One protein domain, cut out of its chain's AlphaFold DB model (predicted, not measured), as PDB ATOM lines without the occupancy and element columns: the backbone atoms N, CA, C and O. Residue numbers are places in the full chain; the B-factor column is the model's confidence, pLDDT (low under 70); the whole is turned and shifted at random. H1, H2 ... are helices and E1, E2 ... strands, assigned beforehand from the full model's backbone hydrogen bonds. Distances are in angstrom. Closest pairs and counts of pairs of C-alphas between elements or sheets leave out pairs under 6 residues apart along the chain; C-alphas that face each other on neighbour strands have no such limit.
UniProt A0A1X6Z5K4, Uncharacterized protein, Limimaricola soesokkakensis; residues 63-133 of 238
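This is residues 63 to 133 of the 238 residues of an uncharacterized protein of Limimaricola soesokkakensis (UniProt A0A1X6Z5K4). Four helices make an elongated chain of contacts, H1 to H4 to H2 to H3, with strands E1 and E2 near each other beside H2 and the last turns of H4, residues 128 to 133, sticking out. The 71 printed residues run H1, E1, H2, H3, E2, H4, mostly helix, only just compact and close to loose, with radius of gyration of the C-alphas 12.8 A and spans 40 by 23 by 19 A.

H1, residues 66 to 73, begins at C-alpha (-9.658, 40.478, -37.222). E1 is residues 83 to 87, 13.3 A long; H2 88 to 95; H3 99 to 103; E2 113 to 115. H4, 119 to 133, is 20.8 A long and ends at (5.846, 28.910, -36.222).

H1 touches H4, C-alphas of Ile 69 and Thr 123 closest at 5.5 A, a steep tilt of 62 degrees. H4 touches H2 with residues 119 to 122 alone, Val 94 and Ile 121 C-alphas closest at 5.8 A. H2 touches H3, Ala 92 and Val 99 C-alphas closest at 5.4 A. E1 and E2 pair with no named strand. O i to N i+4 pairs are within hydrogen-bond range throughout H1, H3 and H4, and 3 of 4 in H2.

The printed part has no cut and no long link; the C-alphas farthest apart, Asp 74 and Leu 107, are 40.4 A apart. Residues 104 to 110 and 133 have pLDDT under 70.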
ATOM      1  N   GLU A  63     -12.050  38.732 -41.773       94.56
ATOM      2  CA  GLU A  63     -12.212  40.187 -41.881       94.56
ATOM      3  C   GLU A  63     -13.174  40.772 -40.838       94.56
ATOM      4  O   GLU A  63     -12.902  41.839 -40.288       94.56
ATOM      5  N   ASN A  64     -14.241  40.041 -40.499       91.81
ATOM      6  CA  ASN A  64     -15.233  40.472 -39.509       91.81
ATOM      7  C   ASN A  64     -14.703  40.464 -38.066       91.81
ATOM      8  O   ASN A  64     -15.143  41.271 -37.254       91.81
ATOM      9  N   ILE A  65     -13.759  39.573 -37.751       93.81
ATOM     10  CA  ILE A  65     -13.266  39.342 -36.383       93.81
ATOM     11  C   ILE A  65     -11.790  39.721 -36.200       93.81
ATOM     12  O   ILE A  65     -11.275  39.687 -35.085       93.81
ATOM     13  N   ARG A  66     -11.092  40.139 -37.264       93.12
ATOM     14  CA  ARG A  66      -9.658  40.478 -37.222       93.12
ATOM     15  C   ARG A  66      -9.339  41.567 -36.201       93.12
ATOM     16  O   ARG A  66      -8.299  41.509 -35.559       93.12
ATOM     17  N   ALA A  67     -10.235  42.545 -36.047       93.75
ATOM     18  CA  ALA A  67     -10.082  43.644 -35.098       93.75
ATOM     19  C   ALA A  67     -10.081  43.144 -33.649       93.75
ATOM     20  O   ALA A  67      -9.331  43.656 -32.821       93.75
ATOM     21  N   GLU A  68     -10.894  42.130 -33.361       93.38
ATOM     22  CA  GLU A  68     -10.972  41.512 -32.042       93.38
ATOM     23  C   GLU A  68      -9.773  40.595 -31.800       93.38
ATOM     24  O   GLU A  68      -9.116  40.743 -30.777       93.38
ATOM     25  N   ILE A  69      -9.404  39.751 -32.773       91.56
ATOM     26  CA  ILE A  69      -8.218  38.882 -32.679       91.56
ATOM     27  C   ILE A  69      -6.950  39.709 -32.428       91.56
ATOM     28  O   ILE A  69      -6.161  39.382 -31.545       91.56
ATOM     29  N   ALA A  70      -6.757  40.789 -33.192       93.31
ATOM     30  CA  ALA A  70      -5.606  41.678 -33.044       93.31
ATOM     31  C   ALA A  70      -5.536  42.285 -31.637       93.31
ATOM     32  O   ALA A  70      -4.467  42.347 -31.035       93.31
ATOM     33  N   LYS A  71      -6.690  42.682 -31.092       93.44
ATOM     34  CA  LYS A  71      -6.798  43.232 -29.741       93.44
ATOM     35  C   LYS A  71      -6.540  42.180 -28.660       93.44
ATOM     36  O   LYS A  71      -5.876  42.493 -27.679       93.44
ATOM     37  N   ASP A  72      -7.062  40.968 -28.821       92.19
ATOM     38  CA  ASP A  72      -6.891  39.880 -27.850       92.19
ATOM     39  C   ASP A  72      -5.440  39.386 -27.784       92.19
ATOM     40  O   ASP A  72      -4.973  38.982 -26.719       92.19
ATOM     41  N   LEU A  73      -4.729  39.422 -28.915       90.25
ATOM     42  CA  LEU A  73      -3.338  38.977 -29.024       90.25
ATOM     43  C   LEU A  73      -2.309  40.109 -28.891       90.25
ATOM     44  O   LEU A  73      -1.117  39.820 -28.910       90.25
ATOM     45  N   ASP A  74      -2.752  41.361 -28.749       92.88
ATOM     46  CA  ASP A  74      -1.901  42.565 -28.731       92.88
ATOM     47  C   ASP A  74      -0.943  42.637 -29.944       92.88
ATOM     48  O   ASP A  74       0.229  42.990 -29.828       92.88
ATOM     49  N   ILE A  75      -1.440  42.265 -31.132       90.81
ATOM     50  CA  ILE A  75      -0.694  42.297 -32.403       90.81
ATOM     51  C   ILE A  75      -1.309  43.306 -33.376       90.81
ATOM     52  O   ILE A  75      -2.515  43.545 -33.370       90.81
ATOM     53  N   ASP A  76      -0.496  43.880 -34.265       93.94
ATOM     54  CA  ASP A  76      -1.004  44.795 -35.290       93.94
ATOM     55  C   ASP A  76      -1.968  44.098 -36.262       93.94
ATOM     56  O   ASP A  76      -1.708  42.997 -36.749       93.94
ATOM     57  N   LEU A  77      -3.039  44.800 -36.648       91.62
ATOM     58  CA  LEU A  77      -4.025  44.328 -37.631       91.62
ATOM     59  C   LEU A  77      -3.414  43.906 -38.973       91.62
ATOM     60  O   LEU A  77      -3.967  43.044 -39.647       91.62
ATOM     61  N   GLN A  78      -2.288  44.512 -39.355       91.38
ATOM     62  CA  GLN A  78      -1.570  44.205 -40.595       91.38
ATOM     63  C   GLN A  78      -0.852  42.846 -40.546       91.38
ATOM     64  O   GLN A  78      -0.554  42.278 -41.592       91.38
ATOM     65  N   ASN A  79      -0.582  42.328 -39.343       89.19
ATOM     66  CA  ASN A  79       0.064  41.031 -39.140       89.19
ATOM     67  C   ASN A  79      -0.953  39.881 -39.059       89.19
ATOM     68  O   ASN A  79      -0.561  38.715 -39.087       89.19
ATOM     69  N   VAL A  80      -2.252  40.186 -38.969       89.44
ATOM     70  CA  VAL A  80      -3.318  39.179 -38.967       89.44
ATOM     71  C   VAL A  80      -3.728  38.882 -40.413       89.44
ATOM     72  O   VAL A  80      -4.203  39.785 -41.106       89.44
ATOM     73  N   PRO A  81      -3.587  37.636 -40.896       88.50
ATOM     74  CA  PRO A  81      -4.016  37.282 -42.244       88.50
ATOM     75  C   PRO A  81      -5.533  37.460 -42.404       88.50
ATOM     76  O   PRO A  81      -6.309  37.106 -41.520       88.50
ATOM     77  N   ILE A  82      -5.960  37.992 -43.555       92.19
ATOM     78  CA  ILE A  82      -7.387  38.195 -43.871       92.19
ATOM     79  C   ILE A  82      -8.074  36.853 -44.131       92.19
ATOM     80  O   ILE A  82      -9.196  36.630 -43.683       92.19
ATOM     81  N   THR A  83      -7.391  35.951 -44.834       91.25
ATOM     82  CA  THR A  83      -7.883  34.614 -45.155       91.25
ATOM     83  C   THR A  83      -6.880  33.563 -44.708       91.25
ATOM     84  O   THR A  83      -5.670  33.708 -44.900       91.25
ATOM     85  N   ILE A  84      -7.382  32.493 -44.095       91.19
ATOM     86  CA  ILE A  84      -6.578  31.329 -43.709       91.19
ATOM     87  C   ILE A  84      -7.234  30.053 -44.210       91.19
ATOM     88  O   ILE A  84      -8.453  29.964 -44.301       91.19
ATOM     89  N   GLN A  85      -6.425  29.048 -44.521       90.62
ATOM     90  CA  GLN A  85      -6.926  27.755 -44.964       90.62
ATOM     91  C   GLN A  85      -6.999  26.795 -43.781       90.62
ATOM     92  O   GLN A  85      -5.983  26.509 -43.144       90.62
ATOM     93  N   LEU A  86      -8.202  26.305 -43.491       88.19
ATOM     94  CA  LEU A  86      -8.477  25.410 -42.369       88.19
ATOM     95  C   LEU A  86      -9.071  24.088 -42.856       88.19
ATOM     96  O   LEU A  86      -9.849  24.090 -43.808       88.19
ATOM     97  N   PRO A  87      -8.793  22.957 -42.186       89.12
ATOM     98  CA  PRO A  87      -9.534  21.725 -42.433       89.12
ATOM     99  C   PRO A  87     -11.038  21.942 -42.215       89.12
ATOM    100  O   PRO A  87     -11.415  22.613 -41.249       89.12
ATOM    101  N   VAL A  88     -11.894  21.325 -43.043       88.12
ATOM    102  CA  VAL A  88     -13.366  21.488 -42.982       88.12
ATOM    103  C   VAL A  88     -13.929  21.378 -41.561       88.12
ATOM    104  O   VAL A  88     -14.753  22.193 -41.161       88.12
ATOM    105  N   ALA A  89     -13.456  20.407 -40.773       88.56
ATOM    106  CA  ALA A  89     -13.917  20.209 -39.400       88.56
ATOM    107  C   ALA A  89     -13.633  21.419 -38.495       88.56
ATOM    108  O   ALA A  89     -14.460  21.779 -37.662       88.56
ATOM    109  N   VAL A  90     -12.482  22.075 -38.658       90.88
ATOM    110  CA  VAL A  90     -12.121  23.264 -37.871       90.88
ATOM    111  C   VAL A  90     -12.855  24.493 -38.408       90.88
ATOM    112  O   VAL A  90     -13.419  25.252 -37.625       90.88
ATOM    113  N   ALA A  91     -12.916  24.651 -39.733       90.69
ATOM    114  CA  ALA A  91     -13.619  25.752 -40.389       90.69
ATOM    115  C   ALA A  91     -15.109  25.799 -40.016       90.69
ATOM    116  O   ALA A  91     -15.627  26.864 -39.696       90.69
ATOM    117  N   ALA A  92     -15.773  24.641 -39.966       92.00
ATOM    118  CA  ALA A  92     -17.156  24.500 -39.515       92.00
ATOM    119  C   ALA A  92     -17.380  25.111 -38.122       92.00
ATOM    120  O   ALA A  92     -18.293  25.908 -37.927       92.00
ATOM    121  N   ASN A  93     -16.489  24.813 -37.172       93.25
ATOM    122  CA  ASN A  93     -16.563  25.348 -35.813       93.25
ATOM    123  C   ASN A  93     -16.291  26.861 -35.755       93.25
ATOM    124  O   ASN A  93     -16.945  27.575 -34.998       93.25
ATOM    125  N   VAL A  94     -15.345  27.358 -36.559       93.56
ATOM    126  CA  VAL A  94     -15.001  28.792 -36.622       93.56
ATOM    127  C   VAL A  94     -16.124  29.619 -37.259       93.56
ATOM    128  O   VAL A  94     -16.405  30.738 -36.822       93.56
ATOM    129  N   CYS A  95     -16.776  29.066 -38.277       92.75
ATOM    130  CA  CYS A  95     -17.851  29.715 -39.022       92.75
ATOM    131  C   CYS A  95     -19.249  29.431 -38.448       92.75
ATOM    132  O   CYS A  95     -20.218  30.060 -38.869       92.75
ATOM    133  N   GLY A  96     -19.367  28.511 -37.484       92.25
ATOM    134  CA  GLY A  96     -20.640  28.130 -36.866       92.25
ATOM    135  C   GLY A  96     -21.601  27.428 -37.829       92.25
ATOM    136  O   GLY A  96     -22.812  27.577 -37.696       92.25
ATOM    137  N   VAL A  97     -21.070  26.703 -38.816       90.56
ATOM    138  CA  VAL A  97     -21.844  26.004 -39.855       90.56
ATOM    139  C   VAL A  97     -21.566  24.507 -39.823       90.56
ATOM    140  O   VAL A  97     -20.489  24.077 -39.418       90.56
ATOM    141  N   ASP A  98     -22.514  23.700 -40.290       88.25
ATOM    142  CA  ASP A  98     -22.328  22.255 -40.394       88.25
ATOM    143  C   ASP A  98     -21.264  21.872 -41.434       88.25
ATOM    144  O   ASP A  98     -21.203  22.413 -42.540       88.25
ATOM    145  N   VAL A  99     -20.468  20.845 -41.114       84.69
ATOM    146  CA  VAL A  99     -19.435  20.276 -42.005       84.69
ATOM    147  C   VAL A  99     -20.034  19.847 -43.352       84.69
ATOM    148  O   VAL A  99     -19.405  20.022 -44.394       84.69
ATOM    149  N   GLY A 100     -21.271  19.336 -43.346       80.31
ATOM    150  CA  GLY A 100     -21.990  18.950 -44.564       80.31
ATOM    151  C   GLY A 100     -22.334  20.132 -45.476       80.31
ATOM    152  O   GLY A 100     -22.343  19.971 -46.694       80.31
ATOM    153  N   ALA A 101     -22.548  21.326 -44.911       81.06
ATOM    154  CA  ALA A 101     -22.804  22.539 -45.684       81.06
ATOM    155  C   ALA A 101     -21.531  23.049 -46.377       81.06
ATOM    156  O   ALA A 101     -21.596  23.516 -47.511       81.06
ATOM    157  N   LEU A 102     -20.367  22.899 -45.732       79.56
ATOM    158  CA  LEU A 102     -19.069  23.246 -46.325       79.56
ATOM    159  C   LEU A 102     -18.607  22.216 -47.366       79.56
ATOM    160  O   LEU A 102     -18.059  22.591 -48.399       79.56
ATOM    161  N   GLY A 103     -18.846  20.924 -47.114       71.31
ATOM    162  CA  GLY A 103     -18.447  19.833 -48.013       71.31
ATOM    163  C   GLY A 103     -19.335  19.668 -49.252       71.31
ATOM    164  O   GLY A 103     -18.896  19.080 -50.240       71.31
ATOM    165  N   GLY A 104     -20.564  20.194 -49.218       65.19
ATOM    166  CA  GLY A 104     -21.524  20.132 -50.327       65.19
ATOM    167  C   GLY A 104     -21.337  21.200 -51.412       65.19
ATOM    168  O   GLY A 104     -22.008  21.133 -52.440       65.19
ATOM    169  N   GLY A 105     -20.444  22.177 -51.203       62.34
ATOM    170  CA  GLY A 105     -20.283  23.342 -52.083       62.34
ATOM    171  C   GLY A 105     -19.494  23.112 -53.382       62.34
ATOM    172  O   GLY A 105     -19.657  23.881 -54.325       62.34
ATOM    173  N   GLN A 106     -18.668  22.063 -53.494       54.34
ATOM    174  CA  GLN A 106     -17.769  21.882 -54.653       54.34
ATOM    175  C   GLN A 106     -18.306  20.924 -55.723       54.34
ATOM    176  O   GLN A 106     -17.744  19.851 -55.941       54.34
ATOM    177  N   LEU A 107     -19.324  21.338 -56.479       54.06
ATOM    178  CA  LEU A 107     -19.480  20.826 -57.853       54.06
ATOM    179  C   LEU A 107     -19.123  21.851 -58.943       54.06
ATOM    180  O   LEU A 107     -19.164  21.513 -60.123       54.06
ATOM    181  N   GLY A 108     -18.696  23.063 -58.578       53.22
ATOM    182  CA  GLY A 108     -18.220  24.062 -59.534       53.22
ATOM    183  C   GLY A 108     -17.103  24.909 -58.944       53.22
ATOM    184  O   GLY A 108     -17.394  25.795 -58.166       53.22
ATOM    185  N   SER A 109     -15.859  24.577 -59.298       56.34
ATOM    186  CA  SER A 109     -14.622  25.387 -59.352       56.34
ATOM    187  C   SER A 109     -14.199  26.351 -58.228       56.34
ATOM    188  O   SER A 109     -13.058  26.807 -58.282       56.34
ATOM    189  N   ASP A 110     -15.009  26.624 -57.211       66.88
ATOM    190  CA  ASP A 110     -14.706  27.599 -56.167       66.88
ATOM    191  C   ASP A 110     -14.420  26.891 -54.833       66.88
ATOM    192  O   ASP A 110     -15.216  26.091 -54.320       66.88
ATOM    193  N   THR A 111     -13.233  27.157 -54.282       75.56
ATOM    194  CA  THR A 111     -12.832  26.734 -52.932       75.56
ATOM    195  C   THR A 111     -13.901  27.204 -51.942       75.56
ATOM    196  O   THR A 111     -14.322  28.357 -52.031       75.56
ATOM    197  N   PRO A 112     -14.373  26.358 -51.007       80.56
ATOM    198  CA  PRO A 112     -15.426  26.770 -50.090       80.56
ATOM    199  C   PRO A 112     -14.878  27.901 -49.225       80.56
ATOM    200  O   PRO A 112     -13.830  27.743 -48.593       80.56
ATOM    201  N   GLU A 113     -15.583  29.029 -49.210       86.94
ATOM    202  CA  GLU A 113     -15.263  30.158 -48.349       86.94
ATOM    203  C   GLU A 113     -16.293  30.274 -47.228       86.94
ATOM    204  O   GLU A 113     -17.499  30.177 -47.468       86.94
ATOM    205  N   CYS A 114     -15.836  30.478 -45.993       90.88
ATOM    206  CA  CYS A 114     -16.724  30.778 -44.876       90.88
ATOM    207  C   CYS A 114     -16.214  31.964 -44.059       90.88
ATOM    208  O   CYS A 114     -15.016  32.134 -43.847       90.88
ATOM    209  N   SER A 115     -17.141  32.804 -43.611       93.75
ATOM    210  CA  SER A 115     -16.828  33.946 -42.756       93.75
ATOM    211  C   SER A 115     -16.808  33.501 -41.303       93.75
ATOM    212  O   SER A 115     -17.795  32.955 -40.804       93.75
ATOM    213  N   ALA A 116     -15.698  33.751 -40.616       94.19
ATOM    214  CA  ALA A 116     -15.575  33.422 -39.208       94.19
ATOM    215  C   ALA A 116     -16.545  34.259 -38.366       94.19
ATOM    216  O   ALA A 116     -16.576  35.487 -38.458       94.19
ATOM    217  N   THR A 117     -17.321  33.578 -37.530       94.19
ATOM    218  CA  THR A 117     -18.267  34.176 -36.575       94.19
ATOM    219  C   THR A 117     -17.841  33.936 -35.132       94.19
ATOM    220  O   THR A 117     -18.281  34.657 -34.240       94.19
ATOM    221  N   ASN A 118     -16.979  32.946 -34.884       92.94
ATOM    222  CA  ASN A 118     -16.505  32.613 -33.549       92.94
ATOM    223  C   ASN A 118     -15.078  33.126 -33.307       92.94
ATOM    224  O   ASN A 118     -14.093  32.444 -33.609       92.94
ATOM    225  N   THR A 119     -14.975  34.317 -32.713       91.94
ATOM    226  CA  THR A 119     -13.698  34.965 -32.387       91.94
ATOM    227  C   THR A 119     -12.833  34.102 -31.471       91.94
ATOM    228  O   THR A 119     -11.649  33.931 -31.730       91.94
ATOM    229  N   THR A 120     -13.408  33.463 -30.448       92.88
ATOM    230  CA  THR A 120     -12.641  32.662 -29.476       92.88
ATOM    231  C   THR A 120     -11.931  31.469 -30.115       92.88
ATOM    232  O   THR A 120     -10.769  31.200 -29.797       92.88
ATOM    233  N   ILE A 121     -12.604  30.742 -31.012       91.19
ATOM    234  CA  ILE A 121     -11.996  29.597 -31.705       91.19
ATOM    235  C   ILE A 121     -10.950  30.089 -32.715       91.19
ATOM    236  O   ILE A 121      -9.860  29.519 -32.792       91.19
ATOM    237  N   ALA A 122     -11.245  31.171 -33.441       87.94
ATOM    238  CA  ALA A 122     -10.303  31.764 -34.386       87.94
ATOM    239  C   ALA A 122      -9.016  32.254 -33.696       87.94
ATOM    240  O   ALA A 122      -7.920  31.918 -34.147       87.94
ATOM    241  N   THR A 123      -9.126  32.961 -32.566       90.56
ATOM    242  CA  THR A 123      -7.979  33.431 -31.772       90.56
ATOM    243  C   THR A 123      -7.123  32.264 -31.284       90.56
ATOM    244  O   THR A 123      -5.899  32.308 -31.418       90.56
ATOM    245  N   GLN A 124      -7.735  31.184 -30.780       90.25
ATOM    246  CA  GLN A 124      -6.991  29.981 -30.381       90.25
ATOM    247  C   GLN A 124      -6.231  29.362 -31.556       90.25
ATOM    248  O   GLN A 124      -5.072  28.982 -31.405       90.25
ATOM    249  N   TYR A 125      -6.846  29.302 -32.738       88.00
ATOM    250  CA  TYR A 125      -6.187  28.751 -33.917       88.00
ATOM    251  C   TYR A 125      -4.992  29.601 -34.365       88.00
ATOM    252  O   TYR A 125      -3.913  29.065 -34.628       88.00
ATOM    253  N   VAL A 126      -5.158  30.925 -34.417       86.44
ATOM    254  CA  VAL A 126      -4.075  31.858 -34.765       86.44
ATOM    255  C   VAL A 126      -2.947  31.771 -33.736       86.44
ATOM    256  O   VAL A 126      -1.782  31.700 -34.113       86.44
ATOM    257  N   THR A 127      -3.271  31.678 -32.446       89.38
ATOM    258  CA  THR A 127      -2.279  31.496 -31.371       89.38
ATOM    259  C   THR A 127      -1.507  30.185 -31.528       89.38
ATOM    260  O   THR A 127      -0.277  30.180 -31.485       89.38
ATOM    261  N   ASN A 128      -2.205  29.073 -31.777       87.31
ATOM    262  CA  ASN A 128      -1.579  27.767 -32.002       87.31
ATOM    263  C   ASN A 128      -0.715  27.756 -33.272       87.31
ATOM    264  O   ASN A 128       0.349  27.145 -33.299       87.31
ATOM    265  N   SER A 129      -1.134  28.474 -34.315       84.25
ATOM    266  CA  SER A 129      -0.369  28.598 -35.562       84.25
ATOM    267  C   SER A 129       0.890  29.449 -35.378       84.25
ATOM    268  O   SER A 129       1.947  29.113 -35.905       84.25
ATOM    269  N   GLN A 130       0.799  30.530 -34.599       81.25
ATOM    270  CA  GLN A 130       1.938  31.398 -34.295       81.25
ATOM    271  C   GLN A 130       2.949  30.719 -33.369       81.25
ATOM    272  O   GLN A 130       4.149  30.826 -33.594       81.25
ATOM    273  N   THR A 131       2.486  29.978 -32.361       79.06
ATOM    274  CA  THR A 131       3.372  29.206 -31.472       79.06
ATOM    275  C   THR A 131       4.058  28.060 -32.214       79.06
ATOM    276  O   THR A 131       5.256  27.858 -32.033       79.06
ATOM    277  N   ALA A 132       3.357  27.381 -33.130       72.50
ATOM    278  CA  ALA A 132       3.966  26.374 -33.999       72.50
ATOM    279  C   ALA A 132       5.016  26.961 -34.963       72.50
ATOM    280  O   ALA A 132       5.980  26.280 -35.304       72.50
ATOM    281  N   ALA A 133       4.861  28.220 -35.388       64.75
ATOM    282  CA  ALA A 133       5.846  28.910 -36.222       64.75
ATOM    283  C   ALA A 133       7.021  29.506 -35.414       64.75
ATOM    284  O   ALA A 133       8.126  29.637 -35.942       64.75
TER     285      ALA A 133